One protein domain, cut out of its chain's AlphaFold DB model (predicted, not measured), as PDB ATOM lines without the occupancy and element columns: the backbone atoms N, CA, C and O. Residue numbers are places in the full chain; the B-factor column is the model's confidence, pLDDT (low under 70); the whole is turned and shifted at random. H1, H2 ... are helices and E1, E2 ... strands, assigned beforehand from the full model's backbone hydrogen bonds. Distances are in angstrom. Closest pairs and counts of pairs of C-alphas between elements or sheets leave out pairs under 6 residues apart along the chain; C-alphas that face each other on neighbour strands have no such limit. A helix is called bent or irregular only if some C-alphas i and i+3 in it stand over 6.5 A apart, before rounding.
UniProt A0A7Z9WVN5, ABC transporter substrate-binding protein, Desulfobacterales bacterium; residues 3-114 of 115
ATOM      1  N   PHE A   3     296.057 209.276 214.286       91.88
ATOM      2  CA  PHE A   3     295.733 208.495 215.482       91.88
ATOM      3  C   PHE A   3     295.045 209.337 216.566       91.88
ATOM      4  O   PHE A   3     294.050 208.900 217.138       91.88
ATOM      5  N   GLU A   4     295.566 210.533 216.850       91.69
ATOM      6  CA  GLU A   4     295.014 211.405 217.890       91.69
ATOM      7  C   GLU A   4     293.594 211.835 217.538       91.69
ATOM      8  O   GLU A   4     292.734 211.825 218.411       91.69
ATOM      9  N   GLN A   5     293.323 212.138 216.266       94.25
ATOM     10  CA  GLN A   5     291.979 212.477 215.799       94.25
ATOM     11  C   GLN A   5     291.012 211.304 215.977       94.25
ATOM     12  O   GLN A   5     289.952 211.464 216.580       94.25
ATOM     13  N   LEU A   6     291.393 210.105 215.526       94.62
ATOM     14  CA  LEU A   6     290.558 208.910 215.662       94.62
ATOM     15  C   LEU A   6     290.308 208.534 217.123       94.62
ATOM     16  O   LEU A   6     289.191 208.164 217.486       94.62
ATOM     17  N   PHE A   7     291.332 208.618 217.969       90.62
ATOM     18  CA  PHE A   7     291.183 208.304 219.380       90.62
ATOM     19  C   PHE A   7     290.380 209.378 220.120       90.62
ATOM     20  O   PHE A   7     289.554 209.029 220.957       90.62
ATOM     21  N   THR A   8     290.549 210.656 219.769       88.62
ATOM     22  CA  THR A   8     289.720 211.749 220.301       88.62
ATOM     23  C   THR A   8     288.258 211.520 219.942       88.62
ATOM     24  O   THR A   8     287.436 211.470 220.847       88.62
ATOM     25  N   LYS A   9     287.947 211.230 218.671       89.94
ATOM     26  CA  LYS A   9     286.580 210.903 218.235       89.94
ATOM     27  C   LYS A   9     286.006 209.687 218.971       89.94
ATOM     28  O   LYS A   9     284.840 209.687 219.346       89.94
ATOM     29  N   LEU A  10     286.820 208.668 219.248       88.19
ATOM     30  CA  LEU A  10     286.378 207.507 220.027       88.19
ATOM     31  C   LEU A  10     286.002 207.893 221.462       88.19
ATOM     32  O   LEU A  10     285.001 207.408 221.989       88.19
ATOM     33  N   LEU A  11     286.813 208.745 222.092       82.44
ATOM     34  CA  LEU A  11     286.549 209.302 223.418       82.44
ATOM     35  C   LEU A  11     285.445 210.371 223.405       82.44
ATOM     36  O   LEU A  11     284.894 210.695 224.445       82.44
ATOM     37  N   GLU A  12     285.087 210.931 222.264       81.19
ATOM     38  CA  GLU A  12     283.877 211.733 222.143       81.19
ATOM     39  C   GLU A  12     282.681 210.788 222.054       81.19
ATOM     40  O   GLU A  12     281.833 210.799 222.933       81.19
ATOM     41  N   ASN A  13     282.661 209.845 221.118       80.94
ATOM     42  CA  ASN A  13     281.522 208.951 220.907       80.94
ATOM     43  C   ASN A  13     281.202 208.058 222.121       80.94
ATOM     44  O   ASN A  13     280.045 207.924 222.514       80.94
ATOM     45  N   ALA A  14     282.214 207.494 222.786       75.19
ATOM     46  CA  ALA A  14     282.001 206.638 223.955       75.19
ATOM     47  C   ALA A  14     281.502 207.399 225.204       75.19
ATOM     48  O   ALA A  14     281.042 206.761 226.160       75.19
ATOM     49  N   TYR A  15     281.603 208.735 225.213       69.62
ATOM     50  CA  TYR A  15     281.320 209.577 226.379       69.62
ATOM     51  C   TYR A  15     280.244 210.606 226.109       69.62
ATOM     52  O   TYR A  15     279.297 210.645 226.875       69.62
ATOM     53  N   ILE A  16     280.353 211.392 225.044       62.66
ATOM     54  CA  ILE A  16     279.316 212.298 224.551       62.66
ATOM     55  C   ILE A  16     278.062 211.506 224.197       62.66
ATOM     56  O   ILE A  16     277.010 211.858 224.698       62.66
ATOM     57  N   GLY A  17     278.163 210.366 223.506       59.34
ATOM     58  CA  GLY A  17     276.992 209.515 223.246       59.34
ATOM     59  C   GLY A  17     276.335 208.982 224.526       59.34
ATOM     60  O   GLY A  17     275.127 208.773 224.578       59.34
ATOM     61  N   LYS A  18     277.110 208.832 225.612       57.72
ATOM     62  CA  LYS A  18     276.521 208.645 226.939       57.72
ATOM     63  C   LYS A  18     275.884 209.957 227.389       57.72
ATOM     64  O   LYS A  18     274.683 209.934 227.603       57.72
ATOM     65  N   LEU A  19     276.644 211.056 227.483       55.19
ATOM     66  CA  LEU A  19     276.265 212.406 227.952       55.19
ATOM     67  C   LEU A  19     275.066 213.046 227.217       55.19
ATOM     68  O   LEU A  19     274.358 213.837 227.824       55.19
ATOM     69  N   GLU A  20     274.773 212.691 225.970       53.78
ATOM     70  CA  GLU A  20     273.606 213.171 225.212       53.78
ATOM     71  C   GLU A  20     272.289 212.593 225.748       53.78
ATOM     72  O   GLU A  20     271.260 213.267 225.720       53.78
ATOM     73  N   GLY A  21     272.329 211.411 226.372       54.50
ATOM     74  CA  GLY A  21     271.232 210.906 227.201       54.50
ATOM     75  C   GLY A  21     271.068 211.647 228.537       54.50
ATOM     76  O   GLY A  21     270.160 211.322 229.303       54.50
ATOM     77  N   TYR A  22     271.932 212.625 228.852       56.66
ATOM     78  CA  TYR A  22     271.966 213.309 230.146       56.66
ATOM     79  C   TYR A  22     271.279 214.681 230.108       56.66
ATOM     80  O   TYR A  22     271.894 215.723 230.329       56.66
ATOM     81  N   SER A  23     269.967 214.692 229.873       53.66
ATOM     82  CA  SER A  23     269.118 215.882 230.018       53.66
ATOM     83  C   SER A  23     268.407 215.888 231.380       53.66
ATOM     84  O   SER A  23     267.224 215.593 231.502       53.66
ATOM     85  N   GLY A  24     269.141 216.224 232.449       59.62
ATOM     86  CA  GLY A  24     268.544 216.485 233.772       59.62
ATOM     87  C   GLY A  24     269.225 215.835 234.977       59.62
ATOM     88  O   GLY A  24     268.793 216.075 236.109       59.62
ATOM     89  N   GLN A  25     270.296 215.050 234.795       70.94
ATOM     90  CA  GLN A  25     271.070 214.561 235.939       70.94
ATOM     91  C   GLN A  25     271.769 215.697 236.685       70.94
ATOM     92  O   GLN A  25     272.349 216.610 236.097       70.94
ATOM     93  N   LYS A  26     271.796 215.586 238.015       81.25
ATOM     94  CA  LYS A  26     272.593 216.472 238.872       81.25
ATOM     95  C   LYS A  26     273.969 215.863 239.098       81.25
ATOM     96  O   LYS A  26     274.076 214.751 239.617       81.25
ATOM     97  N   ILE A  27     275.017 216.613 238.773       85.94
ATOM     98  CA  ILE A  27     276.390 216.279 239.163       85.94
ATOM     99  C   ILE A  27     276.640 216.859 240.553       85.94
ATOM    100  O   ILE A  27     276.512 218.061 240.775       85.94
ATOM    101  N   ILE A  28     276.985 215.996 241.502       92.38
ATOM    102  CA  ILE A  28     277.274 216.369 242.884       92.38
ATOM    103  C   ILE A  28     278.774 216.242 243.106       92.38
ATOM    104  O   ILE A  28     279.306 215.133 243.143       92.38
ATOM    105  N   TYR A  29     279.447 217.374 243.295       95.00
ATOM    106  CA  TYR A  29     280.821 217.399 243.783       95.00
ATOM    107  C   TYR A  29     280.900 216.753 245.172       95.00
ATOM    108  O   TYR A  29     280.055 217.003 246.035       95.00
ATOM    109  N   LYS A  30     281.903 215.901 245.386       97.00
ATOM    110  CA  LYS A  30     282.129 215.230 246.669       97.00
ATOM    111  C   LYS A  30     283.374 215.736 247.372       97.00
ATOM    112  O   LYS A  30     283.296 216.072 248.547       97.00
ATOM    113  N   ALA A  31     284.506 215.717 246.680       97.31
ATOM    114  CA  ALA A  31     285.794 216.081 247.248       97.31
ATOM    115  C   ALA A  31     286.828 216.277 246.142       97.31
ATOM    116  O   ALA A  31     286.685 215.737 245.042       97.31
ATOM    117  N   GLU A  32     287.926 216.936 246.491       97.56
ATOM    118  CA  GLU A  32     289.148 216.934 245.702       97.56
ATOM    119  C   GLU A  32     290.370 216.626 246.566       97.56
ATOM    120  O   GLU A  32     290.411 216.886 247.769       97.56
ATOM    121  N   ARG A  33     291.391 216.054 245.932       97.75
ATOM    122  CA  ARG A  33     292.748 215.980 246.470       97.75
ATOM    123  C   ARG A  33     293.715 216.514 245.441       97.75
ATOM    124  O   ARG A  33     293.774 215.982 244.338       97.75
ATOM    125  N   ILE A  34     294.533 217.475 245.843       97.94
ATOM    126  CA  ILE A  34     295.609 218.033 245.026       97.94
ATOM    127  C   ILE A  34     296.949 217.553 245.591       97.94
ATOM    128  O   ILE A  34     297.170 217.568 246.802       97.94
ATOM    129  N   LYS A  35     297.851 217.099 244.718       97.00
ATOM    130  CA  LYS A  35     299.225 216.712 245.051       97.00
ATOM    131  C   LYS A  35     300.174 217.198 243.956       97.00
ATOM    132  O   LYS A  35     300.357 216.530 242.936       97.00
ATOM    133  N   GLY A  36     300.804 218.348 244.192       96.06
ATOM    134  CA  GLY A  36     301.620 219.026 243.182       96.06
ATOM    135  C   GLY A  36     300.777 219.337 241.944       96.06
ATOM    136  O   GLY A  36     299.657 219.814 242.075       96.06
ATOM    137  N   LYS A  37     301.272 218.969 240.759       96.69
ATOM    138  CA  LYS A  37     300.597 219.195 239.467       96.69
ATOM    139  C   LYS A  37     299.528 218.157 239.111       96.69
ATOM    140  O   LYS A  37     299.179 218.012 237.944       96.69
ATOM    141  N   LYS A  38     299.067 217.356 240.073       97.00
ATOM    142  CA  LYS A  38     298.020 216.347 239.869       97.00
ATOM    143  C   LYS A  38     296.889 216.572 240.852       97.00
ATOM    144  O   LYS A  38     297.149 216.841 242.023       97.00
ATOM    145  N   ALA A  39     295.660 216.376 240.400       97.62
ATOM    146  CA  ALA A  39     294.495 216.382 241.266       97.62
ATOM    147  C   ALA A  39     293.583 215.191 240.972       97.62
ATOM    148  O   ALA A  39     293.599 214.623 239.882       97.62
ATOM    149  N   ALA A  40     292.803 214.797 241.968       97.00
ATOM    150  CA  ALA A  40     291.696 213.871 241.821       97.00
ATOM    151  C   ALA A  40     290.430 214.570 242.311       97.00
ATOM    152  O   ALA A  40     290.398 215.011 243.457       97.00
ATOM    153  N   VAL A  41     289.411 214.658 241.459       97.44
ATOM    154  CA  VAL A  41     288.110 215.256 241.774       97.44
ATOM    155  C   VAL A  41     287.062 214.157 241.748       97.44
ATOM    156  O   VAL A  41     286.875 213.490 240.733       97.44
ATOM    157  N   SER A  42     286.376 213.962 242.866       96.12
ATOM    158  CA  SER A  42     285.318 212.971 243.009       96.12
ATOM    159  C   SER A  42     283.956 213.626 242.857       96.12
ATOM    160  O   SER A  42     283.635 214.581 243.567       96.12
ATOM    161  N   THR A  43     283.125 213.074 241.980       93.50
ATOM    162  CA  THR A  43     281.729 213.470 241.823       93.50
ATOM    163  C   THR A  43     280.813 212.250 241.862       93.50
ATOM    164  O   THR A  43     281.232 211.096 241.737       93.50
ATOM    165  N   VAL A  44     279.532 212.512 242.089       91.00
ATOM    166  CA  VAL A  44     278.463 211.531 241.937       91.00
ATOM    167  C   VAL A  44     277.401 212.139 241.050       91.00
ATOM    168  O   VAL A  44     276.855 213.197 241.352       91.00
ATOM    169  N   MET A  45     277.092 211.448 239.972       85.94
ATOM    170  CA  MET A  45     276.020 211.805 239.068       85.94
ATOM    171  C   MET A  45     274.731 211.128 239.529       85.94
ATOM    172  O   MET A  45     274.721 209.931 239.811       85.94
ATOM    173  N   LYS A  46     273.647 211.893 239.654       86.12
ATOM    174  CA  LYS A  46     272.335 211.377 240.057       86.12
ATOM    175  C   LYS A  46     271.317 211.546 238.942       86.12
ATOM    176  O   LYS A  46     271.106 212.669 238.489       86.12
ATOM    177  N   SER A  47     270.643 210.452 238.608       80.00
ATOM    178  CA  SER A  47     269.468 210.418 237.739       80.00
ATOM    179  C   SER A  47     268.212 210.153 238.566       80.00
ATOM    180  O   SER A  47     268.315 209.477 239.591       80.00
ATOM    181  N   PRO A  48     267.033 210.638 238.143       79.31
ATOM    182  CA  PRO A  48     265.762 210.202 238.722       79.31
ATOM    183  C   PRO A  48     265.539 208.690 238.558       79.31
ATOM    184  O   PRO A  48     265.137 208.028 239.510       79.31
ATOM    185  N   ASP A  49     265.892 208.150 237.388       84.06
ATOM    186  CA  ASP A  49     265.533 206.784 236.973       84.06
ATOM    187  C   ASP A  49     266.692 205.775 237.048       84.06
ATOM    188  O   ASP A  49     266.569 204.642 236.589       84.06
ATOM    189  N   ALA A  50     267.844 206.169 237.602       80.56
ATOM    190  CA  ALA A  50     269.016 205.301 237.692       80.56
ATOM    191  C   ALA A  50     269.766 205.470 239.023       80.56
ATOM    192  O   ALA A  50     269.751 206.561 239.607       80.56
ATOM    193  N   PRO A  51     270.466 204.421 239.500       85.69
ATOM    194  CA  PRO A  51     271.317 204.519 240.678       85.69
ATOM    195  C   PRO A  51     272.372 205.633 240.545       85.69
ATOM    196  O   PRO A  51     272.828 205.924 239.437       85.69
ATOM    197  N   PRO A  52     272.809 206.249 241.662       87.81
ATOM    198  CA  PRO A  52     273.892 207.223 241.633       87.81
ATOM    199  C   PRO A  52     275.176 206.619 241.057       87.81
ATOM    200  O   PRO A  52     275.645 205.591 241.542       87.81
ATOM    201  N   LEU A  53     275.773 207.299 240.082       86.81
ATOM    202  CA  LEU A  53     276.974 206.857 239.382       86.81
ATOM    203  C   LEU A  53     278.197 207.655 239.867       86.81
ATOM    204  O   LEU A  53     278.262 208.868 239.640       86.81
ATOM    205  N   PRO A  54     279.178 207.024 240.535       90.56
ATOM    206  CA  PRO A  54     280.429 207.683 240.891       90.56
ATOM    207  C   PRO A  54     281.292 207.950 239.654       90.56
ATOM    208  O   PRO A  54     281.583 207.033 238.881       90.56
ATOM    209  N   VAL A  55     281.763 209.189 239.517       90.06
ATOM    210  CA  VAL A  55     282.670 209.612 238.444       90.06
ATOM    211  C   VAL A  55     283.847 210.354 239.073       90.06
ATOM    212  O   VAL A  55     283.668 211.358 239.758       90.06
ATOM    213  N   ASN A  56     285.067 209.848 238.882       92.88
ATOM    214  CA  ASN A  56     286.277 210.482 239.410       92.88
ATOM    215  C   ASN A  56     287.170 210.975 238.276       92.88
ATOM    216  O   ASN A  56     287.580 210.192 237.421       92.88
ATOM    217  N   TYR A  57     287.538 212.245 238.314       93.75
ATOM    218  CA  TYR A  57     288.414 212.882 237.340       93.75
ATOM    219  C   TYR A  57     289.835 212.916 237.891       93.75
ATOM    220  O   TYR A  57     290.064 213.389 239.002       93.75
ATOM    221  N   VAL A  58     290.795 212.430 237.114       95.31
ATOM    222  CA  VAL A  58     292.221 212.652 237.352       95.31
ATOM    223  C   VAL A  58     292.622 213.845 236.510       95.31
ATOM    224  O   VAL A  58     292.465 213.823 235.292       95.31
ATOM    225  N   MET A  59     293.138 214.881 237.153       96.50
ATOM    226  CA  MET A  59     293.514 216.129 236.510       96.50
ATOM    227  C   MET A  59     295.021 216.347 236.572       96.50
ATOM    228  O   MET A  59     295.699 215.884 237.497       96.50
ATOM    229  N   ILE A  60     295.533 217.083 235.593       97.06
ATOM    230  CA  ILE A  60     296.910 217.558 235.533       97.06
ATOM    231  C   ILE A  60     296.916 219.076 235.359       97.06
ATOM    232  O   ILE A  60     296.089 219.625 234.635       97.06
ATOM    233  N   GLU A  61     297.825 219.755 236.047       97.06
ATOM    234  CA  GLU A  61     298.037 221.189 235.872       97.06
ATOM    235  C   GLU A  61     298.919 221.426 234.640       97.06
ATOM    236  O   GLU A  61     300.065 220.964 234.577       97.06
ATOM    237  N   ALA A  62     298.371 222.143 233.662       94.00
ATOM    238  CA  ALA A  62     299.028 222.547 232.429       94.00
ATOM    239  C   ALA A  62     299.118 224.081 232.334       94.00
ATOM    240  O   ALA A  62     298.667 224.804 233.221       94.00
ATOM    241  N   SER A  63     299.697 224.597 231.246       92.31
ATOM    242  CA  SER A  63     299.887 226.041 231.031       92.31
ATOM    243  C   SER A  63     298.588 226.852 231.073       92.31
ATOM    244  O   SER A  63     298.613 228.015 231.462       92.31
ATOM    245  N   LEU A  64     297.463 226.240 230.698       91.12
ATOM    246  CA  LEU A  64     296.132 226.856 230.690       91.12
ATOM    247  C   LEU A  64     295.308 226.535 231.953       91.12
ATOM    248  O   LEU A  64     294.123 226.854 232.007       91.12
ATOM    249  N   GLY A  65     295.918 225.901 232.961       95.06
ATOM    250  CA  GLY A  65     295.262 225.472 234.197       95.06
ATOM    251  C   GLY A  65     295.023 223.962 234.270       95.06
ATOM    252  O   GLY A  65     295.688 223.168 233.602       95.06
ATOM    253  N   TRP A  66     294.092 223.550 235.132       96.25
ATOM    254  CA  TRP A  66     293.767 222.142 235.354       96.25
ATOM    255  C   TRP A  66     293.019 221.537 234.164       96.25
ATOM    256  O   TRP A  66     291.948 222.005 233.787       96.25
ATOM    257  N   GLN A  67     293.547 220.443 233.621       93.38
ATOM    258  CA  GLN A  67     292.933 219.678 232.539       93.38
ATOM    259  C   GLN A  67     292.642 218.253 233.002       93.38
ATOM    260  O   GLN A  67     293.421 217.663 233.753       93.38
ATOM    261  N   VAL A  68     291.526 217.681 232.549       90.81
ATOM    262  CA  VAL A  68     291.213 216.270 232.803       90.81
ATOM    263  C   VAL A  68     292.160 215.402 231.976       90.81
ATOM    264  O   VAL A  68     292.218 215.519 230.758       90.81
ATOM    265  N   TYR A  69     292.906 214.536 232.653       89.69
ATOM    266  CA  TYR A  69     293.836 213.581 232.054       89.69
ATOM    267  C   TYR A  69     293.225 212.178 231.925       89.69
ATOM    268  O   TYR A  69     293.523 211.451 230.981       89.69
ATOM    269  N   ASP A  70     292.388 211.776 232.882       89.75
ATOM    270  CA  ASP A  70     291.693 210.489 232.866       89.75
ATOM    271  C   ASP A  70     290.383 210.602 233.649       89.75
ATOM    272  O   ASP A  70     290.263 211.417 234.566       89.75
ATOM    273  N   ILE A  71     289.405 209.767 233.316       88.62
ATOM    274  CA  ILE A  71     288.147 209.663 234.060       88.62
ATOM    275  C   ILE A  71     288.021 208.214 234.533       88.62
ATOM    276  O   ILE A  71     288.411 207.271 233.850       88.62
ATOM    277  N   ASN A  72     287.520 208.028 235.747       89.44
ATOM    278  CA  ASN A  72     287.241 206.724 236.320       89.44
ATOM    279  C   ASN A  72     285.747 206.631 236.580       89.44
ATOM    280  O   ASN A  72     285.211 207.387 237.392       89.44
ATOM    281  N   ILE A  73     285.103 205.677 235.920       85.44
ATOM    282  CA  ILE A  73     283.683 205.379 236.097       85.44
ATOM    283  C   ILE A  73     283.614 204.010 236.762       85.44
ATOM    284  O   ILE A  73     284.242 203.070 236.282       85.44
ATOM    285  N   GLU A  74     282.948 203.923 237.916       83.94
ATOM    286  CA  GLU A  74     282.817 202.666 238.681       83.94
ATOM    287  C   GLU A  74     284.164 201.965 238.963       83.94
ATOM    288  O   GLU A  74     284.289 200.745 238.954       83.94
ATOM    289  N   GLY A  75     285.218 202.756 239.199       83.25
ATOM    290  CA  GLY A  75     286.568 202.244 239.475       83.25
ATOM    291  C   GLY A  75     287.366 201.820 238.235       83.25
ATOM    292  O   GLY A  75     288.522 201.401 238.358       83.25
ATOM    293  N   VAL A  76     286.802 201.972 237.036       86.75
ATOM    294  CA  VAL A  76     287.475 201.673 235.771       86.75
ATOM    295  C   VAL A  76     288.041 202.954 235.161       86.75
ATOM    296  O   VAL A  76     287.302 203.801 234.665       86.75
ATOM    297  N   SER A  77     289.375 203.072 235.184       89.25
ATOM    298  CA  SER A  77     290.125 204.071 234.409       89.25
ATOM    299  C   SER A  77     289.958 203.802 232.925       89.25
ATOM    300  O   SER A  77     290.205 202.693 232.434       89.25
ATOM    301  N   LEU A  78     289.587 204.842 232.203       84.88
ATOM    302  CA  LEU A  78     289.306 204.757 230.785       84.88
ATOM    303  C   LEU A  78     290.586 204.702 229.982       84.88
ATOM    304  O   LEU A  78     290.744 203.826 229.131       84.88
ATOM    305  N   LEU A  79     291.535 205.580 230.311       88.19
ATOM    306  CA  LEU A  79     292.831 205.578 229.663       88.19
ATOM    307  C   LEU A  79     293.534 204.231 229.869       88.19
ATOM    308  O   LEU A  79     294.123 203.692 228.932       88.19
ATOM    309  N   ARG A  80     293.444 203.647 231.074       89.81
ATOM    310  CA  ARG A  80     293.992 202.310 231.346       89.81
ATOM    311  C   ARG A  80     293.278 201.234 230.532       89.81
ATOM    312  O   ARG A  80     293.956 200.399 229.943       89.81
ATOM    313  N   ASN A  81     291.946 201.260 230.477       88.50
ATOM    314  CA  ASN A  81     291.163 200.294 229.708       88.50
ATOM    315  C   ASN A  81     291.551 200.300 228.217       88.50
ATOM    316  O   ASN A  81     291.898 199.258 227.662       88.50
ATOM    317  N   TYR A  82     291.577 201.476 227.582       89.06
ATOM    318  CA  TYR A  82     291.974 201.592 226.177       89.06
ATOM    319  C   TYR A  82     293.440 201.232 225.949       89.06
ATOM    320  O   TYR A  82     293.749 200.538 224.983       89.06
ATOM    321  N   ARG A  83     294.348 201.607 226.860       90.38
ATOM    322  CA  ARG A  83     295.763 201.222 226.766       90.38
ATOM    323  C   ARG A  83     295.944 199.703 226.720       90.38
ATOM    324  O   ARG A  83     296.733 199.223 225.908       90.38
ATOM    325  N   GLU A  84     295.223 198.946 227.545       91.94
ATOM    326  CA  GLU A  84     295.297 197.477 227.520       91.94
ATOM    327  C   GLU A  84     294.736 196.890 226.217       91.94
ATOM    328  O   GLU A  84     295.348 195.995 225.622       91.94
ATOM    329  N   GLN A  85     293.627 197.438 225.707       87.94
ATOM    330  CA  GLN A  85     293.077 197.040 224.406       87.94
ATOM    331  C   GLN A  85     294.078 197.313 223.273       87.94
ATOM    332  O   GLN A  85     294.368 196.424 222.468       87.94
ATOM    333  N   PHE A  86     294.683 198.502 223.253       92.94
ATOM    334  CA  PHE A  86     295.664 198.890 222.241       92.94
ATOM    335  C   PHE A  86     296.911 198.021 222.312       92.94
ATOM    336  O   PHE A  86     297.382 197.555 221.282       92.94
ATOM    337  N   LYS A  87     297.415 197.719 223.512       93.44
ATOM    338  CA  LYS A  87     298.562 196.820 223.697       93.44
ATOM    339  C   LYS A  87     298.308 195.437 223.092       93.44
ATOM    340  O   LYS A  87     299.199 194.868 222.458       93.44
ATOM    341  N   SER A  88     297.097 194.900 223.254       93.00
ATOM    342  CA  SER A  88     296.705 193.618 222.659       93.00
ATOM    343  C   SER A  88     296.706 193.667 221.126       93.00
ATOM    344  O   SER A  88     297.224 192.745 220.488       93.00
ATOM    345  N   ILE A  89     296.187 194.754 220.544       92.94
ATOM    346  CA  ILE A  89     296.128 194.963 219.090       92.94
ATOM    347  C   ILE A  89     297.526 195.199 218.522       92.94
ATOM    348  O   ILE A  89     297.943 194.467 217.631       92.94
ATOM    349  N   LEU A  90     298.293 196.135 219.084       94.06
ATOM    350  CA  LEU A  90     299.646 196.482 218.643       94.06
ATOM    351  C   LEU A  90     300.577 195.267 218.623       94.06
ATOM    352  O   LEU A  90     301.400 195.125 217.719       94.06
ATOM    353  N   ARG A  91     300.429 194.346 219.584       94.19
ATOM    354  CA  ARG A  91     301.198 193.096 219.604       94.19
ATOM    355  C   ARG A  91     300.883 192.191 218.409       94.19
ATOM    356  O   ARG A  91     301.794 191.533 217.916       94.19
ATOM    357  N   LYS A  92     299.623 192.137 217.969       92.19
ATOM    358  CA  LYS A  92     299.143 191.215 216.925       92.19
ATOM    359  C   LYS A  92     299.156 191.821 215.519       92.19
ATOM    360  O   LYS A  92     299.480 191.124 214.570       92.19
ATOM    361  N   GLN A  93     298.788 193.092 215.396       92.06
ATOM    362  CA  GLN A  93     298.438 193.748 214.131       92.06
ATOM    363  C   GLN A  93     299.185 195.072 213.909       92.06
ATOM    364  O   GLN A  93     298.944 195.751 212.917       92.06
ATOM    365  N   LYS A  94     300.103 195.434 214.820       93.75
ATOM    366  CA  LYS A  94     300.891 196.677 214.757       93.75
ATOM    367  C   LYS A  94     299.987 197.918 214.675       93.75
ATOM    368  O   LYS A  94     298.846 197.881 215.133       93.75
ATOM    369  N   ILE A  95     300.539 199.036 214.205       93.00
ATOM    370  CA  ILE A  95     299.849 200.329 214.186       93.00
ATOM    371  C   ILE A  95     298.678 200.343 213.199       93.00
ATOM    372  O   ILE A  95     297.613 200.838 213.553       93.00
ATOM    373  N   ASP A  96     298.819 199.709 212.035       94.44
ATOM    374  CA  ASP A  96     297.771 199.683 211.005       94.44
ATOM    375  C   ASP A  96     296.499 198.996 211.512       94.44
ATOM    376  O   ASP A  96     295.392 199.497 211.321       94.44
ATOM    377  N   GLY A  97     296.645 197.889 212.249       94.69
ATOM    378  CA  GLY A  97     295.504 197.228 212.880       94.69
ATOM    379  C   GLY A  97     294.850 198.065 213.977       94.69
ATOM    380  O   GLY A  97     293.637 198.003 214.151       94.69
ATOM    381  N   LEU A  98     295.623 198.874 214.709       94.62
ATOM    382  CA  LEU A  98     295.058 199.797 215.693       94.62
ATOM    383  C   LEU A  98     294.234 200.895 215.012       94.62
ATOM    384  O   LEU A  98     293.112 201.145 215.440       94.62
ATOM    385  N   ILE A  99     294.761 201.506 213.948       96.19
ATOM    386  CA  ILE A  99     294.048 202.524 213.164       96.19
ATOM    387  C   ILE A  99     292.740 201.957 212.614       96.19
ATOM    388  O   ILE A  99     291.683 202.535 212.862       96.19
ATOM    389  N   LYS A 100     292.789 200.775 211.990       95.44
ATOM    390  CA  LYS A 100     291.600 200.104 211.458       95.44
ATOM    391  C   LYS A 100     290.529 199.873 212.531       95.44
ATOM    392  O   LYS A 100     289.366 200.189 212.316       95.44
ATOM    393  N   VAL A 101     290.916 199.381 213.711       93.50
ATOM    394  CA  VAL A 101     289.969 199.160 214.820       93.50
ATOM    395  C   VAL A 101     289.352 200.471 215.321       93.50
ATOM    396  O   VAL A 101     288.182 200.485 215.706       93.50
ATOM    397  N   LEU A 102     290.116 201.567 215.350       94.12
ATOM    398  CA  LEU A 102     289.593 202.879 215.741       94.12
ATOM    399  C   LEU A 102     288.585 203.413 214.717       94.12
ATOM    400  O   LEU A 102     287.530 203.904 215.114       94.12
ATOM    401  N   GLU A 103     288.885 203.294 213.424       95.25
ATOM    402  CA  GLU A 103     287.983 203.678 212.333       95.25
ATOM    403  C   GLU A 103     286.678 202.874 212.386       95.25
ATOM    404  O   GLU A 103     285.597 203.462 212.386       95.25
ATOM    405  N   GLU A 104     286.770 201.549 212.533       93.94
ATOM    406  CA  GLU A 104     285.611 200.654 212.639       93.94
ATOM    407  C   GLU A 104     284.730 200.984 213.853       93.94
ATOM    408  O   GLU A 104     283.508 201.074 213.722       93.94
ATOM    409  N   LYS A 105     285.328 201.211 215.031       90.25
ATOM    410  CA  LYS A 105     284.570 201.593 216.234       90.25
ATOM    411  C   LYS A 105     283.909 202.960 216.095       90.25
ATOM    412  O   LYS A 105     282.775 203.131 216.526       90.25
ATOM    413  N   ASN A 106     284.598 203.943 215.524       92.00
ATOM    414  CA  ASN A 106     284.003 205.259 215.315       92.00
ATOM    415  C   ASN A 106     282.831 205.190 214.330       92.00
ATOM    416  O   ASN A 106     281.785 205.769 214.605       92.00
ATOM    417  N   ALA A 107     282.968 204.421 213.246       91.56
ATOM    418  CA  ALA A 107     281.893 204.206 212.282       91.56
ATOM    419  C   ALA A 107     280.677 203.486 212.896       91.56
ATOM    420  O   ALA A 107     279.542 203.810 212.550       91.56
ATOM    421  N   SER A 108     280.882 202.541 213.827       88.62
ATOM    422  CA  SER A 108     279.759 201.872 214.500       88.62
ATOM    423  C   SER A 108     278.938 202.829 215.367       88.62
ATOM    424  O   SER A 108     277.716 202.731 215.369       88.62
ATOM    425  N   PHE A 109     279.581 203.778 216.053       83.69
ATOM    426  CA  PHE A 109     278.867 204.800 216.829       83.69
ATOM    427  C   PHE A 109     278.052 205.748 215.936       83.69
ATOM    428  O   PHE A 109     276.899 206.035 216.249       83.69
ATOM    429  N   ASP A 110     278.608 206.181 214.800       80.81
ATOM    430  CA  ASP A 110     277.907 207.062 213.853       80.81
ATOM    431  C   ASP A 110     276.638 206.384 213.279       80.81
ATOM    432  O   ASP A 110     275.604 207.024 213.068       80.81
ATOM    433  N   ALA A 111     276.695 205.062 213.070       77.81
ATOM    434  CA  ALA A 111     275.559 204.259 212.618       77.81
ATOM    435  C   ALA A 111     274.487 204.044 213.707       77.81
ATOM    436  O   ALA A 111     273.307 203.911 213.379       77.81
ATOM    437  N   GLU A 112     274.875 204.002 214.985       68.12
ATOM    438  CA  GLU A 112     273.953 203.886 216.123       68.12
ATOM    439  C   GLU A 112     273.224 205.205 216.422       68.12
ATOM    440  O   GLU A 112     272.030 205.167 216.698       68.12
ATOM    441  N   GLY A 113     273.897 206.356 216.303       57.94
ATOM    442  CA  GLY A 113     273.292 207.686 216.495       57.94
ATOM    443  C   GLY A 113     272.415 208.180 215.335       57.94
ATOM    444  O   GLY A 113     271.732 209.191 215.467       57.94
ATOM    445  N   SER A 114     272.420 207.477 214.196       54.12
ATOM    446  CA  SER A 114     271.553 207.766 213.039       54.12
ATOM    447  C   SER A 114     270.202 207.029 213.085       54.12
ATOM    448  O   SER A 114     269.451 207.074 212.107       54.12
TER     449      SER A 114
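AT A GLANCE: This is residues 3 to 114 of the 115 residues of the protein "ABC transporter substrate-binding protein" of Desulfobacterales bacterium (UniProt A0A7Z9WVN5). A strongly twisted wall of four strands, E1 to E4, stands on one side of a loose frame of helices, with a gap between the wall and the pair H1 and H2b, which lie side by side. The bent helix H2 starts at E4, leads away from the wall as H2a, then turns and folds back as H2b along H1. The printed part has 112 residues, with two named helices and four named strands in the order H1, E1, E2, E3, E4, H2; the sheet runs E1, E2, E3, E4, all antiparallel. The class is mixed, helices and strands; the whole is only just loose, close to compact, with a radius of gyration of the C-alphas of 16.2 A and spans of 42 by 38 by 26 A.

HOW THE PARTS SIT: Begin with the sheet: E1, residues 26 to 35, E2, residues 38 to 46, E3, residues 53 to 62, and E4, residues 65 to 73, form a meander, each strand the antiparallel neighbour of the one before, and each successive pair is a hairpin. Look between E1 and E2, at 164 degrees, for N 28 and O 44, 2.8 A apart; between E2 and E3, at 153 degrees, for N 41 and O 57, 2.8 A; and between E3 and E4, at 150 degrees, for N 58 and O 70, 2.8 A, each within hydrogen-bond range. E1 and E4 are the edge strands, and E4 bends by 52 degrees at residue 70. H2, residues 78 to 112, was assigned as one helix by its hydrogen bonds but is bent, C-alphas 92 and 95 being 9.5 A apart; its arms are H2a, residues 78 to 92, and H2b, residues 95 to 112. H2a is on the sheet but only grazes it, with residues 78 to 80; the closest C-alphas of E4 and H2a are those of Asp 70 and Leu 79, 6.0 A apart. H2a touches H2b with residues 86 to 90 alone, closest at the C-alphas of Ile 89 and Leu 98, 6.0 A, at a steep tilt of 52 degrees, opposite ways. H1, residues 3 to 19, touches H2b, closest at the C-alphas of Leu 10 and Asn 106, 5.7 A, at a shallow tilt of 30 degrees, the same way. H1 and H2b are not on the sheet, and H1 and H2a are apart. Every O i to N i+4 pair is within hydrogen-bond range in H2b, against 11 of 13 in H1 and 10 of 11 in H2a.

IN THESE COORDINATES: Find C-alpha 26 at (272.593, 216.472, 238.872), where E1 begins its 27.3 A; E2 measures 26.2 A, E3 27.9 A and E4 23.3 A. Find C-alpha 3 at (295.733, 208.495, 215.482), from where H1 runs 23.4 A. H2a is 21.7 A long, and H2b runs 26.2 A to C-alpha 112 at (273.953, 203.886, 216.123).

THE WHOLE: The two C-alphas farthest apart are those of Pro 48 and Lys 94, 44.6 A. The printed part has no cut and no long link. Look for pLDDT under 70 at residues 15 to 24 and 112 to 114; the mean of the printed part is 86.9.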